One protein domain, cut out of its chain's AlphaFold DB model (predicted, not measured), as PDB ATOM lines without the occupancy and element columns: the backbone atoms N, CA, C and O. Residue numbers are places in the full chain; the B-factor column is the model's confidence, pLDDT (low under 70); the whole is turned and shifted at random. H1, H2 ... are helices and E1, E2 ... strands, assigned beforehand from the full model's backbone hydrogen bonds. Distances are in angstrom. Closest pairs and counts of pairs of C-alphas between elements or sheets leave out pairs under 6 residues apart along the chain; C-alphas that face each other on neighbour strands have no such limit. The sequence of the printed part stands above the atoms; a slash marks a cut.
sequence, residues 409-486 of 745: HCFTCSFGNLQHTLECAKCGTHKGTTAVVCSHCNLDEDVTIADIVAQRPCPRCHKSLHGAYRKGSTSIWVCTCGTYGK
ATOM      1  N   HIS A 409      18.842 -56.392 -31.268       92.00
ATOM      2  CA  HIS A 409      17.774 -56.001 -32.185       92.00
ATOM      3  C   HIS A 409      17.820 -54.498 -32.461       92.00
ATOM      4  O   HIS A 409      17.918 -53.687 -31.538       92.00
ATOM      5  N   CYS A 410      17.730 -54.120 -33.734       89.81
ATOM      6  CA  CYS A 410      17.636 -52.721 -34.130       89.81
ATOM      7  C   CYS A 410      16.301 -52.112 -33.680       89.81
ATOM      8  O   CYS A 410      15.238 -52.630 -34.016       89.81
ATOM      9  N   PHE A 411      16.342 -50.975 -32.982       81.44
ATOM     10  CA  PHE A 411      15.135 -50.281 -32.513       81.44
ATOM     11  C   PHE A 411      14.263 -49.689 -33.638       81.44
ATOM     12  O   PHE A 411      13.106 -49.360 -33.372       81.44
ATOM     13  N   THR A 412      14.796 -49.571 -34.860       83.12
ATOM     14  CA  THR A 412      14.101 -49.039 -36.047       83.12
ATOM     15  C   THR A 412      13.373 -50.122 -36.842       83.12
ATOM     16  O   THR A 412      12.246 -49.908 -37.271       83.12
ATOM     17  N   CYS A 413      14.009 -51.281 -37.060       91.06
ATOM     18  CA  CYS A 413      13.523 -52.313 -37.991       91.06
ATOM     19  C   CYS A 413      13.456 -53.737 -37.399       91.06
ATOM     20  O   CYS A 413      13.263 -54.700 -38.142       91.06
ATOM     21  N   SER A 414      13.664 -53.884 -36.085       89.56
ATOM     22  CA  SER A 414      13.664 -55.141 -35.308       89.56
ATOM     23  C   SER A 414      14.693 -56.210 -35.714       89.56
ATOM     24  O   SER A 414      14.821 -57.222 -35.023       89.56
ATOM     25  N   PHE A 415      15.464 -56.003 -36.784       93.94
ATOM     26  CA  PHE A 415      16.458 -56.957 -37.283       93.94
ATOM     27  C   PHE A 415      17.552 -57.245 -36.240       93.94
ATOM     28  O   PHE A 415      18.055 -56.319 -35.599       93.94
ATOM     29  N   GLY A 416      17.904 -58.522 -36.063       94.88
ATOM     30  CA  GLY A 416      18.884 -58.990 -35.077       94.88
ATOM     31  C   GLY A 416      20.312 -58.993 -35.625       94.88
ATOM     32  O   GLY A 416      20.665 -59.846 -36.436       94.88
ATOM     33  N   ASN A 417      21.139 -58.066 -35.148       94.56
ATOM     34  CA  ASN A 417      22.524 -57.850 -35.579       94.56
ATOM     35  C   ASN A 417      23.511 -58.470 -34.578       94.56
ATOM     36  O   ASN A 417      23.200 -58.584 -33.394       94.56
ATOM     37  N   LEU A 418      24.724 -58.821 -35.013       91.81
ATOM     38  CA  LEU A 418      25.763 -59.384 -34.136       91.81
ATOM     39  C   LEU A 418      26.227 -58.356 -33.091       91.81
ATOM     40  O   LEU A 418      26.378 -57.177 -33.409       91.81
ATOM     41  N   GLN A 419      26.486 -58.772 -31.847       83.69
ATOM     42  CA  GLN A 419      26.741 -57.858 -30.719       83.69
ATOM     43  C   GLN A 419      27.903 -56.870 -30.927       83.69
ATOM     44  O   GLN A 419      27.872 -55.790 -30.335       83.69
ATOM     45  N   HIS A 420      28.893 -57.199 -31.760       86.19
ATOM     46  CA  HIS A 420      30.029 -56.327 -32.085       86.19
ATOM     47  C   HIS A 420      29.722 -55.262 -33.158       86.19
ATOM     48  O   HIS A 420      30.450 -54.280 -33.251       86.19
ATOM     49  N   THR A 421      28.655 -55.416 -33.949       89.19
ATOM     50  CA  THR A 421      28.272 -54.413 -34.959       89.19
ATOM     51  C   THR A 421      27.737 -53.148 -34.288       89.19
ATOM     52  O   THR A 421      26.913 -53.223 -33.373       89.19
ATOM     53  N   LEU A 422      28.205 -51.979 -34.737       90.69
ATOM     54  CA  LEU A 422      27.724 -50.672 -34.272       90.69
ATOM     55  C   LEU A 422      26.572 -50.117 -35.118       90.69
ATOM     56  O   LEU A 422      25.987 -49.109 -34.735       90.69
ATOM     57  N   GLU A 423      26.221 -50.774 -36.221       95.00
ATOM     58  CA  GLU A 423      25.180 -50.380 -37.176       95.00
ATOM     59  C   GLU A 423      24.274 -51.564 -37.495       95.00
ATOM     60  O   GLU A 423      24.700 -52.720 -37.444       95.00
ATOM     61  N   CYS A 424      23.010 -51.288 -37.819       94.62
ATOM     62  CA  CYS A 424      22.097 -52.335 -38.245       94.62
ATOM     63  C   CYS A 424      22.302 -52.698 -39.719       94.62
ATOM     64  O   CYS A 424      22.023 -51.888 -40.602       94.62
ATOM     65  N   ALA A 425      22.649 -53.958 -39.991       94.12
ATOM     66  CA  ALA A 425      22.896 -54.471 -41.341       94.12
ATOM     67  C   ALA A 425      21.694 -54.349 -42.308       94.12
ATOM     68  O   ALA A 425      21.879 -54.426 -43.517       94.12
ATOM     69  N   LYS A 426      20.468 -54.146 -41.797       96.19
ATOM     70  CA  LYS A 426      19.253 -53.945 -42.608       96.19
ATOM     71  C   LYS A 426      18.919 -52.471 -42.894       96.19
ATOM     72  O   LYS A 426      18.165 -52.208 -43.825       96.19
ATOM     73  N   CYS A 427      19.393 -51.509 -42.094       95.00
ATOM     74  CA  CYS A 427      18.928 -50.112 -42.199       95.00
ATOM     75  C   CYS A 427      19.927 -49.023 -41.765       95.00
ATOM     76  O   CYS A 427      19.521 -47.877 -41.586       95.00
ATOM     77  N   GLY A 428      21.195 -49.356 -41.515       93.56
ATOM     78  CA  GLY A 428      22.250 -48.410 -41.120       93.56
ATOM     79  C   GLY A 428      22.112 -47.790 -39.723       93.56
ATOM     80  O   GLY A 428      23.085 -47.266 -39.198       93.56
ATOM     81  N   THR A 429      20.945 -47.854 -39.063       91.94
ATOM     82  CA  THR A 429      20.758 -47.207 -37.752       91.94
ATOM     83  C   THR A 429      21.765 -47.724 -36.722       91.94
ATOM     84  O   THR A 429      21.827 -48.933 -36.468       91.94
ATOM     85  N   HIS A 430      22.508 -46.809 -36.092       92.62
ATOM     86  CA  HIS A 430      23.500 -47.160 -35.082       92.62
ATOM     87  C   HIS A 430      22.894 -47.817 -33.829       92.62
ATOM     88  O   HIS A 430      21.747 -47.594 -33.421       92.62
ATOM     89  N   LYS A 431      23.719 -48.635 -33.177       90.38
ATOM     90  CA  LYS A 431      23.407 -49.364 -31.954       90.38
ATOM     91  C   LYS A 431      23.163 -48.406 -30.791       90.38
ATOM     92  O   LYS A 431      24.089 -47.817 -30.243       90.38
ATOM     93  N   GLY A 432      21.903 -48.301 -30.375       88.94
ATOM     94  CA  GLY A 432      21.486 -47.395 -29.303       88.94
ATOM     95  C   GLY A 432      21.057 -46.005 -29.776       88.94
ATOM     96  O   GLY A 432      20.922 -45.121 -28.933       88.94
ATOM     97  N   THR A 433      20.815 -45.803 -31.074       91.94
ATOM     98  CA  THR A 433      20.049 -44.647 -31.567       91.94
ATOM     99  C   THR A 433      18.557 -44.812 -31.273       91.94
ATOM    100  O   THR A 433      18.023 -45.925 -31.278       91.94
ATOM    101  N   THR A 434      17.877 -43.699 -31.011       89.62
ATOM    102  CA  THR A 434      16.428 -43.616 -30.816       89.62
ATOM    103  C   THR A 434      15.880 -42.305 -31.376       89.62
ATOM    104  O   THR A 434      16.444 -41.240 -31.134       89.62
ATOM    105  N   ALA A 435      14.710 -42.362 -32.011       91.88
ATOM    106  CA  ALA A 435      13.937 -41.170 -32.336       91.88
ATOM    107  C   ALA A 435      13.336 -40.572 -31.051       91.88
ATOM    108  O   ALA A 435      12.491 -41.202 -30.394       91.88
ATOM    109  N   VAL A 436      13.759 -39.361 -30.688       93.12
ATOM    110  CA  VAL A 436      13.197 -38.583 -29.576       93.12
ATOM    111  C   VAL A 436      12.513 -37.319 -30.081       93.12
ATOM    112  O   VAL A 436      12.911 -36.728 -31.077       93.12
ATOM    113  N   VAL A 437      11.485 -36.895 -29.353       94.31
ATOM    114  CA  VAL A 437      10.745 -35.654 -29.570       94.31
ATOM    115  C   VAL A 437      11.159 -34.672 -28.483       94.31
ATOM    116  O   VAL A 437      10.940 -34.929 -27.291       94.31
ATOM    117  N   CYS A 438      11.756 -33.543 -28.866       93.62
ATOM    118  CA  CYS A 438      12.126 -32.493 -27.923       93.62
ATOM    119  C   CYS A 438      10.873 -31.930 -27.236       93.62
ATOM    120  O   CYS A 438      10.048 -31.272 -27.872       93.62
ATOM    121  N   SER A 439      10.781 -32.108 -25.916       89.06
ATOM    122  CA  SER A 439       9.627 -31.756 -25.071       89.06
ATOM    123  C   SER A 439       9.288 -30.258 -24.988       89.06
ATOM    124  O   SER A 439       8.352 -29.888 -24.280       89.06
ATOM    125  N   HIS A 440      10.034 -29.394 -25.688       90.94
ATOM    126  CA  HIS A 440       9.819 -27.946 -25.703       90.94
ATOM    127  C   HIS A 440       9.590 -27.330 -27.093       90.94
ATOM    128  O   HIS A 440       8.981 -26.269 -27.178       90.94
ATOM    129  N   CYS A 441      10.059 -27.956 -28.178       94.56
ATOM    130  CA  CYS A 441       9.881 -27.431 -29.544       94.56
ATOM    131  C   CYS A 441       9.354 -28.463 -30.554       94.56
ATOM    132  O   CYS A 441       9.248 -28.148 -31.738       94.56
ATOM    133  N   ASN A 442       9.045 -29.682 -30.095       92.75
ATOM    134  CA  ASN A 442       8.562 -30.807 -30.898       92.75
ATOM    135  C   ASN A 442       9.421 -31.107 -32.142       92.75
ATOM    136  O   ASN A 442       8.908 -31.561 -33.161       92.75
ATOM    137  N   LEU A 443      10.732 -30.849 -32.066       95.00
ATOM    138  CA  LEU A 443      11.685 -31.389 -33.032       95.00
ATOM    139  C   LEU A 443      11.810 -32.899 -32.801       95.00
ATOM    140  O   LEU A 443      12.154 -33.313 -31.692       95.00
ATOM    141  N   ASP A 444      11.557 -33.681 -33.846       94.06
ATOM    142  CA  ASP A 444      11.968 -35.080 -33.928       94.06
ATOM    143  C   ASP A 444      13.459 -35.145 -34.287       94.06
ATOM    144  O   ASP A 444      13.878 -34.558 -35.284       94.06
ATOM    145  N   GLU A 445      14.252 -35.870 -33.502       93.31
ATOM    146  CA  GLU A 445      15.682 -36.072 -33.742       93.31
ATOM    147  C   GLU A 445      16.075 -37.517 -33.402       93.31
ATOM    148  O   GLU A 445      15.686 -38.046 -32.358       93.31
ATOM    149  N   ASP A 446      16.846 -38.163 -34.276       92.50
ATOM    150  CA  ASP A 446      17.479 -39.448 -33.980       92.50
ATOM    151  C   ASP A 446      18.774 -39.205 -33.200       92.50
ATOM    152  O   ASP A 446      19.743 -38.655 -33.724       92.50
ATOM    153  N   VAL A 447      18.791 -39.614 -31.930       91.94
ATOM    154  CA  VAL A 447      19.919 -39.397 -31.012       91.94
ATOM    155  C   VAL A 447      20.410 -40.709 -30.422       91.94
ATOM    156  O   VAL A 447      19.628 -41.629 -30.175       91.94
ATOM    157  N   THR A 448      21.709 -40.809 -30.164       89.25
ATOM    158  CA  THR A 448      22.277 -41.965 -29.468       89.25
ATOM    159  C   THR A 448      22.054 -41.866 -27.957       89.25
ATOM    160  O   THR A 448      21.904 -40.785 -27.383       89.25
ATOM    161  N   ILE A 449      22.114 -43.004 -27.263       76.94
ATOM    162  CA  ILE A 449      22.202 -43.027 -25.792       76.94
ATOM    163  C   ILE A 449      23.424 -42.224 -25.292       76.94
ATOM    164  O   ILE A 449      23.366 -41.658 -24.200       76.94
ATOM    165  N   ALA A 450      24.499 -42.108 -26.085       76.81
ATOM    166  CA  ALA A 450      25.654 -41.279 -25.744       76.81
ATOM    167  C   ALA A 450      25.334 -39.773 -25.807       76.81
ATOM    168  O   ALA A 450      25.654 -39.067 -24.855       76.81
ATOM    169  N   ASP A 451      24.633 -39.293 -26.844       82.31
ATOM    170  CA  ASP A 451      24.144 -37.903 -26.937       82.31
ATOM    171  C   ASP A 451      23.292 -37.522 -25.717       82.31
ATOM    172  O   ASP A 451      23.470 -36.464 -25.109       82.31
ATOM    173  N   ILE A 452      22.378 -38.421 -25.339       75.50
ATOM    174  CA  ILE A 452      21.486 -38.274 -24.185       75.50
ATOM    175  C   ILE A 452      22.285 -38.147 -22.878       75.50
ATOM    176  O   ILE A 452      22.012 -37.255 -22.073       75.50
ATOM    177  N   VAL A 453      23.264 -39.031 -22.653       71.81
ATOM    178  CA  VAL A 453      24.089 -39.043 -21.429       71.81
ATOM    179  C   VAL A 453      25.057 -37.856 -21.388       71.81
ATOM    180  O   VAL A 453      25.281 -37.291 -20.319       71.81
ATOM    181  N   ALA A 454      25.548 -37.406 -22.546       80.31
ATOM    182  CA  ALA A 454      26.284 -36.151 -22.711       80.31
ATOM    183  C   ALA A 454      25.398 -34.892 -22.556       80.31
ATOM    184  O   ALA A 454      25.888 -33.774 -22.694       80.31
ATOM    185  N   GLN A 455      24.103 -35.062 -22.258       84.88
ATOM    186  CA  GLN A 455      23.105 -34.001 -22.079       84.88
ATOM    187  C   GLN A 455      22.947 -33.082 -23.300       84.88
ATOM    188  O   GLN A 455      22.570 -31.916 -23.137       84.88
ATOM    189  N   ARG A 456      23.200 -33.604 -24.513       89.31
ATOM    190  CA  ARG A 456      23.170 -32.840 -25.767       89.31
ATOM    191  C   ARG A 456      21.894 -31.982 -25.851       89.31
ATOM    192  O   ARG A 456      20.786 -32.504 -25.677       89.31
ATOM    193  N   PRO A 457      22.024 -30.664 -26.080       91.69
ATOM    194  CA  PRO A 457      20.874 -29.792 -26.232       91.69
ATOM    195  C   PRO A 457      20.218 -29.997 -27.601       91.69
ATOM    196  O   PRO A 457      20.899 -30.230 -28.598       91.69
ATOM    197  N   CYS A 458      18.894 -29.851 -27.657       93.12
ATOM    198  CA  CYS A 458      18.135 -29.864 -28.905       93.12
ATOM    199  C   CYS A 458      18.648 -28.760 -29.853       93.12
ATOM    200  O   CYS A 458      18.647 -27.589 -29.452       93.12
ATOM    201  N   PRO A 459      19.013 -29.066 -31.112       90.31
ATOM    202  CA  PRO A 459      19.615 -28.096 -32.028       90.31
ATOM    203  C   PRO A 459      18.664 -26.960 -32.437       90.31
ATOM    204  O   PRO A 459      19.128 -25.926 -32.900       90.31
ATOM    205  N   ARG A 460      17.344 -27.113 -32.241       95.00
ATOM    206  CA  ARG A 460      16.338 -26.085 -32.571       95.00
ATOM    207  C   ARG A 460      16.052 -25.087 -31.441       95.00
ATOM    208  O   ARG A 460      15.568 -23.995 -31.717       95.00
ATOM    209  N   CYS A 461      16.269 -25.453 -30.175       95.44
ATOM    210  CA  CYS A 461      15.891 -24.597 -29.037       95.44
ATOM    211  C   CYS A 461      16.887 -24.592 -27.867       95.44
ATOM    212  O   CYS A 461      16.567 -24.067 -26.801       95.44
ATOM    213  N   HIS A 462      18.046 -25.230 -28.033       91.88
ATOM    214  CA  HIS A 462      19.168 -25.340 -27.092       91.88
ATOM    215  C   HIS A 462      18.852 -25.858 -25.672       91.88
ATOM    216  O   HIS A 462      19.721 -25.866 -24.803       91.88
ATOM    217  N   LYS A 463      17.636 -26.356 -25.421       90.06
ATOM    218  CA  LYS A 463      17.273 -27.011 -24.154       90.06
ATOM    219  C   LYS A 463      17.726 -28.467 -24.166       90.06
ATOM    220  O   LYS A 463      17.650 -29.123 -25.203       90.06
ATOM    221  N   SER A 464      18.180 -28.963 -23.014       88.44
ATOM    222  CA  SER A 464      18.597 -30.360 -22.842       88.44
ATOM    223  C   SER A 464      17.509 -31.327 -23.315       88.44
ATOM    224  O   SER A 464      16.329 -31.118 -23.036       88.44
ATOM    225  N   LEU A 465      17.909 -32.414 -23.978       85.25
ATOM    226  CA  LEU A 465      17.013 -33.515 -24.346       85.25
ATOM    227  C   LEU A 465      16.609 -34.399 -23.144       85.25
ATOM    228  O   LEU A 465      15.885 -35.383 -23.307       85.25
ATOM    229  N   HIS A 466      17.009 -34.044 -21.918       81.06
ATOM    230  CA  HIS A 466      16.446 -34.637 -20.707       81.06
ATOM    231  C   HIS A 466      14.923 -34.420 -20.636       81.06
ATOM    232  O   HIS A 466      14.432 -33.301 -20.771       81.06
ATOM    233  N   GLY A 467      14.156 -35.493 -20.425       82.94
ATOM    234  CA  GLY A 467      12.694 -35.420 -20.470       82.94
ATOM    235  C   GLY A 467      12.103 -35.316 -21.882       82.94
ATOM    236  O   GLY A 467      10.895 -35.117 -22.001       82.94
ATOM    237  N   ALA A 468      12.905 -35.478 -22.941       83.88
ATOM    238  CA  ALA A 468      12.390 -35.775 -24.276       83.88
ATOM    239  C   ALA A 468      11.631 -37.115 -24.275       83.88
ATOM    240  O   ALA A 468      11.904 -38.012 -23.464       83.88
ATOM    241  N   TYR A 469      10.668 -37.239 -25.185       89.62
ATOM    242  CA  TYR A 469       9.780 -38.399 -25.294       89.62
ATOM    243  C   TYR A 469      10.173 -39.267 -26.481       89.62
ATOM    244  O   TYR A 469      10.630 -38.742 -27.490       89.62
ATOM    245  N   ARG A 470       9.994 -40.590 -26.410       83.75
ATOM    246  CA  ARG A 470      10.224 -41.438 -27.593       83.75
ATOM    247  C   ARG A 470       9.170 -41.111 -28.658       83.75
ATOM    248  O   ARG A 470       7.982 -41.037 -28.334       83.75
ATOM    249  N   LYS A 471       9.576 -40.957 -29.923       85.25
ATOM    250  CA  LYS A 471       8.642 -40.738 -31.041       85.25
ATOM    251  C   LYS A 471       7.588 -41.854 -31.075       85.25
ATOM    252  O   LYS A 471       7.914 -43.031 -30.930       85.25
ATOM    253  N   GLY A 472       6.314 -41.470 -31.169       82.94
ATOM    254  CA  GLY A 472       5.171 -42.386 -31.047       82.94
ATOM    255  C   GLY A 472       4.814 -42.843 -29.619       82.94
ATOM    256  O   GLY A 472       3.951 -43.703 -29.470       82.94
ATOM    257  N   SER A 473       5.435 -42.313 -28.553       78.25
ATOM    258  CA  SER A 473       5.151 -42.738 -27.171       78.25
ATOM    259  C   SER A 473       5.234 -41.606 -26.133       78.25
ATOM    260  O   SER A 473       6.250 -41.394 -25.473       78.25
ATOM    261  N   THR A 474       4.109 -40.922 -25.907       76.12
ATOM    262  CA  THR A 474       3.948 -39.833 -24.911       76.12
ATOM    263  C   THR A 474       4.141 -40.264 -23.446       76.12
ATOM    264  O   THR A 474       4.315 -39.427 -22.552       76.12
ATOM    265  N   SER A 475       4.112 -41.574 -23.181       83.00
ATOM    266  CA  SER A 475       4.312 -42.166 -21.857       83.00
ATOM    267  C   SER A 475       5.765 -42.547 -21.559       83.00
ATOM    268  O   SER A 475       6.091 -42.741 -20.390       83.00
ATOM    269  N   ILE A 476       6.644 -42.625 -22.568       88.88
ATOM    270  CA  ILE A 476       8.050 -43.023 -22.406       88.88
ATOM    271  C   ILE A 476       8.964 -41.803 -22.551       88.88
ATOM    272  O   ILE A 476       9.053 -41.209 -23.623       88.88
ATOM    273  N   TRP A 477       9.678 -41.465 -21.476       90.62
ATOM    274  CA  TRP A 477      10.611 -40.332 -21.399       90.62
ATOM    275  C   TRP A 477      12.026 -40.772 -21.027       90.62
ATOM    276  O   TRP A 477      12.221 -41.881 -20.536       90.62
ATOM    277  N   VAL A 478      13.015 -39.906 -21.238       89.06
ATOM    278  CA  VAL A 478      14.443 -40.227 -21.074       89.06
ATOM    279  C   VAL A 478      15.060 -39.500 -19.862       89.06
ATOM    280  O   VAL A 478      15.042 -38.270 -19.831       89.06
ATOM    281  N   CYS A 479      15.626 -40.228 -18.879       88.88
ATOM    282  CA  CYS A 479      16.433 -39.632 -17.787       88.88
ATOM    283  C   CYS A 479      17.848 -39.259 -18.263       88.88
ATOM    284  O   CYS A 479      18.400 -39.928 -19.135       88.88
ATOM    285  N   THR A 480      18.481 -38.275 -17.609       79.31
ATOM    286  CA  THR A 480      19.911 -37.923 -17.746       79.31
ATOM    287  C   THR A 480      20.856 -39.125 -17.661       79.31
ATOM    288  O   THR A 480      21.913 -39.110 -18.277       79.31
ATOM    289  N   CYS A 481      20.487 -40.201 -16.955       76.69
ATOM    290  CA  CYS A 481      21.271 -41.443 -16.906       76.69
ATOM    291  C   CYS A 481      21.068 -42.386 -18.114       76.69
ATOM    292  O   CYS A 481      21.323 -43.590 -18.003       76.69
ATOM    293  N   GLY A 482      20.531 -41.890 -19.233       78.38
ATOM    294  CA  GLY A 482      20.370 -42.642 -20.482       78.38
ATOM    295  C   GLY A 482      19.268 -43.707 -20.487       78.38
ATOM    296  O   GLY A 482      19.210 -44.505 -21.417       78.38
ATOM    297  N   THR A 483      18.403 -43.770 -19.466       84.19
ATOM    298  CA  THR A 483      17.363 -44.813 -19.369       84.19
ATOM    299  C   THR A 483      15.949 -44.277 -19.499       84.19
ATOM    300  O   THR A 483      15.580 -43.288 -18.857       84.19
ATOM    301  N   TYR A 484      15.134 -45.030 -20.233       88.88
ATOM    302  CA  TYR A 484      13.709 -44.791 -20.408       88.88
ATOM    303  C   TYR A 484      12.909 -44.995 -19.109       88.88
ATOM    304  O   TYR A 484      13.086 -45.979 -18.384       88.88
ATOM    305  N   GLY A 485      11.992 -44.074 -18.825       88.50
ATOM    306  CA  GLY A 485      11.024 -44.134 -17.736       88.50
ATOM    307  C   GLY A 485       9.587 -44.081 -18.256       88.50
ATOM    308  O   GLY A 485       9.295 -43.362 -19.206       88.50
ATOM    309  N   LYS A 486       8.685 -44.828 -17.606       87.56
ATOM    310  CA  LYS A 486       7.220 -44.709 -17.777       87.56
ATOM    311  C   LYS A 486       6.529 -43.963 -16.625       87.56
ATOM    312  O   LYS A 486       5.396 -43.521 -16.771       87.56
TER     313      LYS A 486
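What this domain is: This is residues 409 to 486 of the 745 residues of the protein "RanBP2-type domain-containing protein" of Bodo saltans (UniProt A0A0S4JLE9). There is little regular structure here: a small hairpin, E2 and E3, sits in the middle of long loops, with a loop lobe holding E1 at one end and loop tips near Cys 441 and Cys 461 at the other. To one side, residues 484 to 485 fold back along E4. The 78 printed residues hold E1, E2, E3, H1, E4 in chain order, 24 residues in named elements, mixed class. The whole is compact, radius of gyration of the C-alphas 12.6 A, yet elongated, 35 by 23 by 21 A.

How they stand to each other: Look first at the hairpin of E2, residues 433 to 437, and E3, residues 444 to 448: antiparallel at 148 degrees, with N 434 and O 447 within hydrogen-bond range at 2.8 A. Residues 436 to 437 also pair antiparallel with 469 to 470. H1, residues 449 to 453, follows E3 by a tight link, its O i to N i+4 pair within range; C-alphas 433 and 449, closest between E2 and H1, are 6.4 A apart. E4, residues 473 to 478, is near E2, with 7 pairs of C-alphas within 10 A. E1, residues 416 to 418, is apart from E2, E3, H1 and E4.

Where its parts are: Find C-alpha 416 at (18.884, -58.990, -35.077), where E1 begins its 7.0 A. E2 spans 13.1 A, E3 13.2 A, H1 6.2 A; E4, 11.4 A, ends at (14.443, -40.227, -21.074).

The domain as a whole: The farthest C-alphas, Leu 418 and Cys 461, are 36.5 A apart. The printed part has no cut; the links E1 to E2 and H1 to E4 are long. No printed residue is under pLDDT 70.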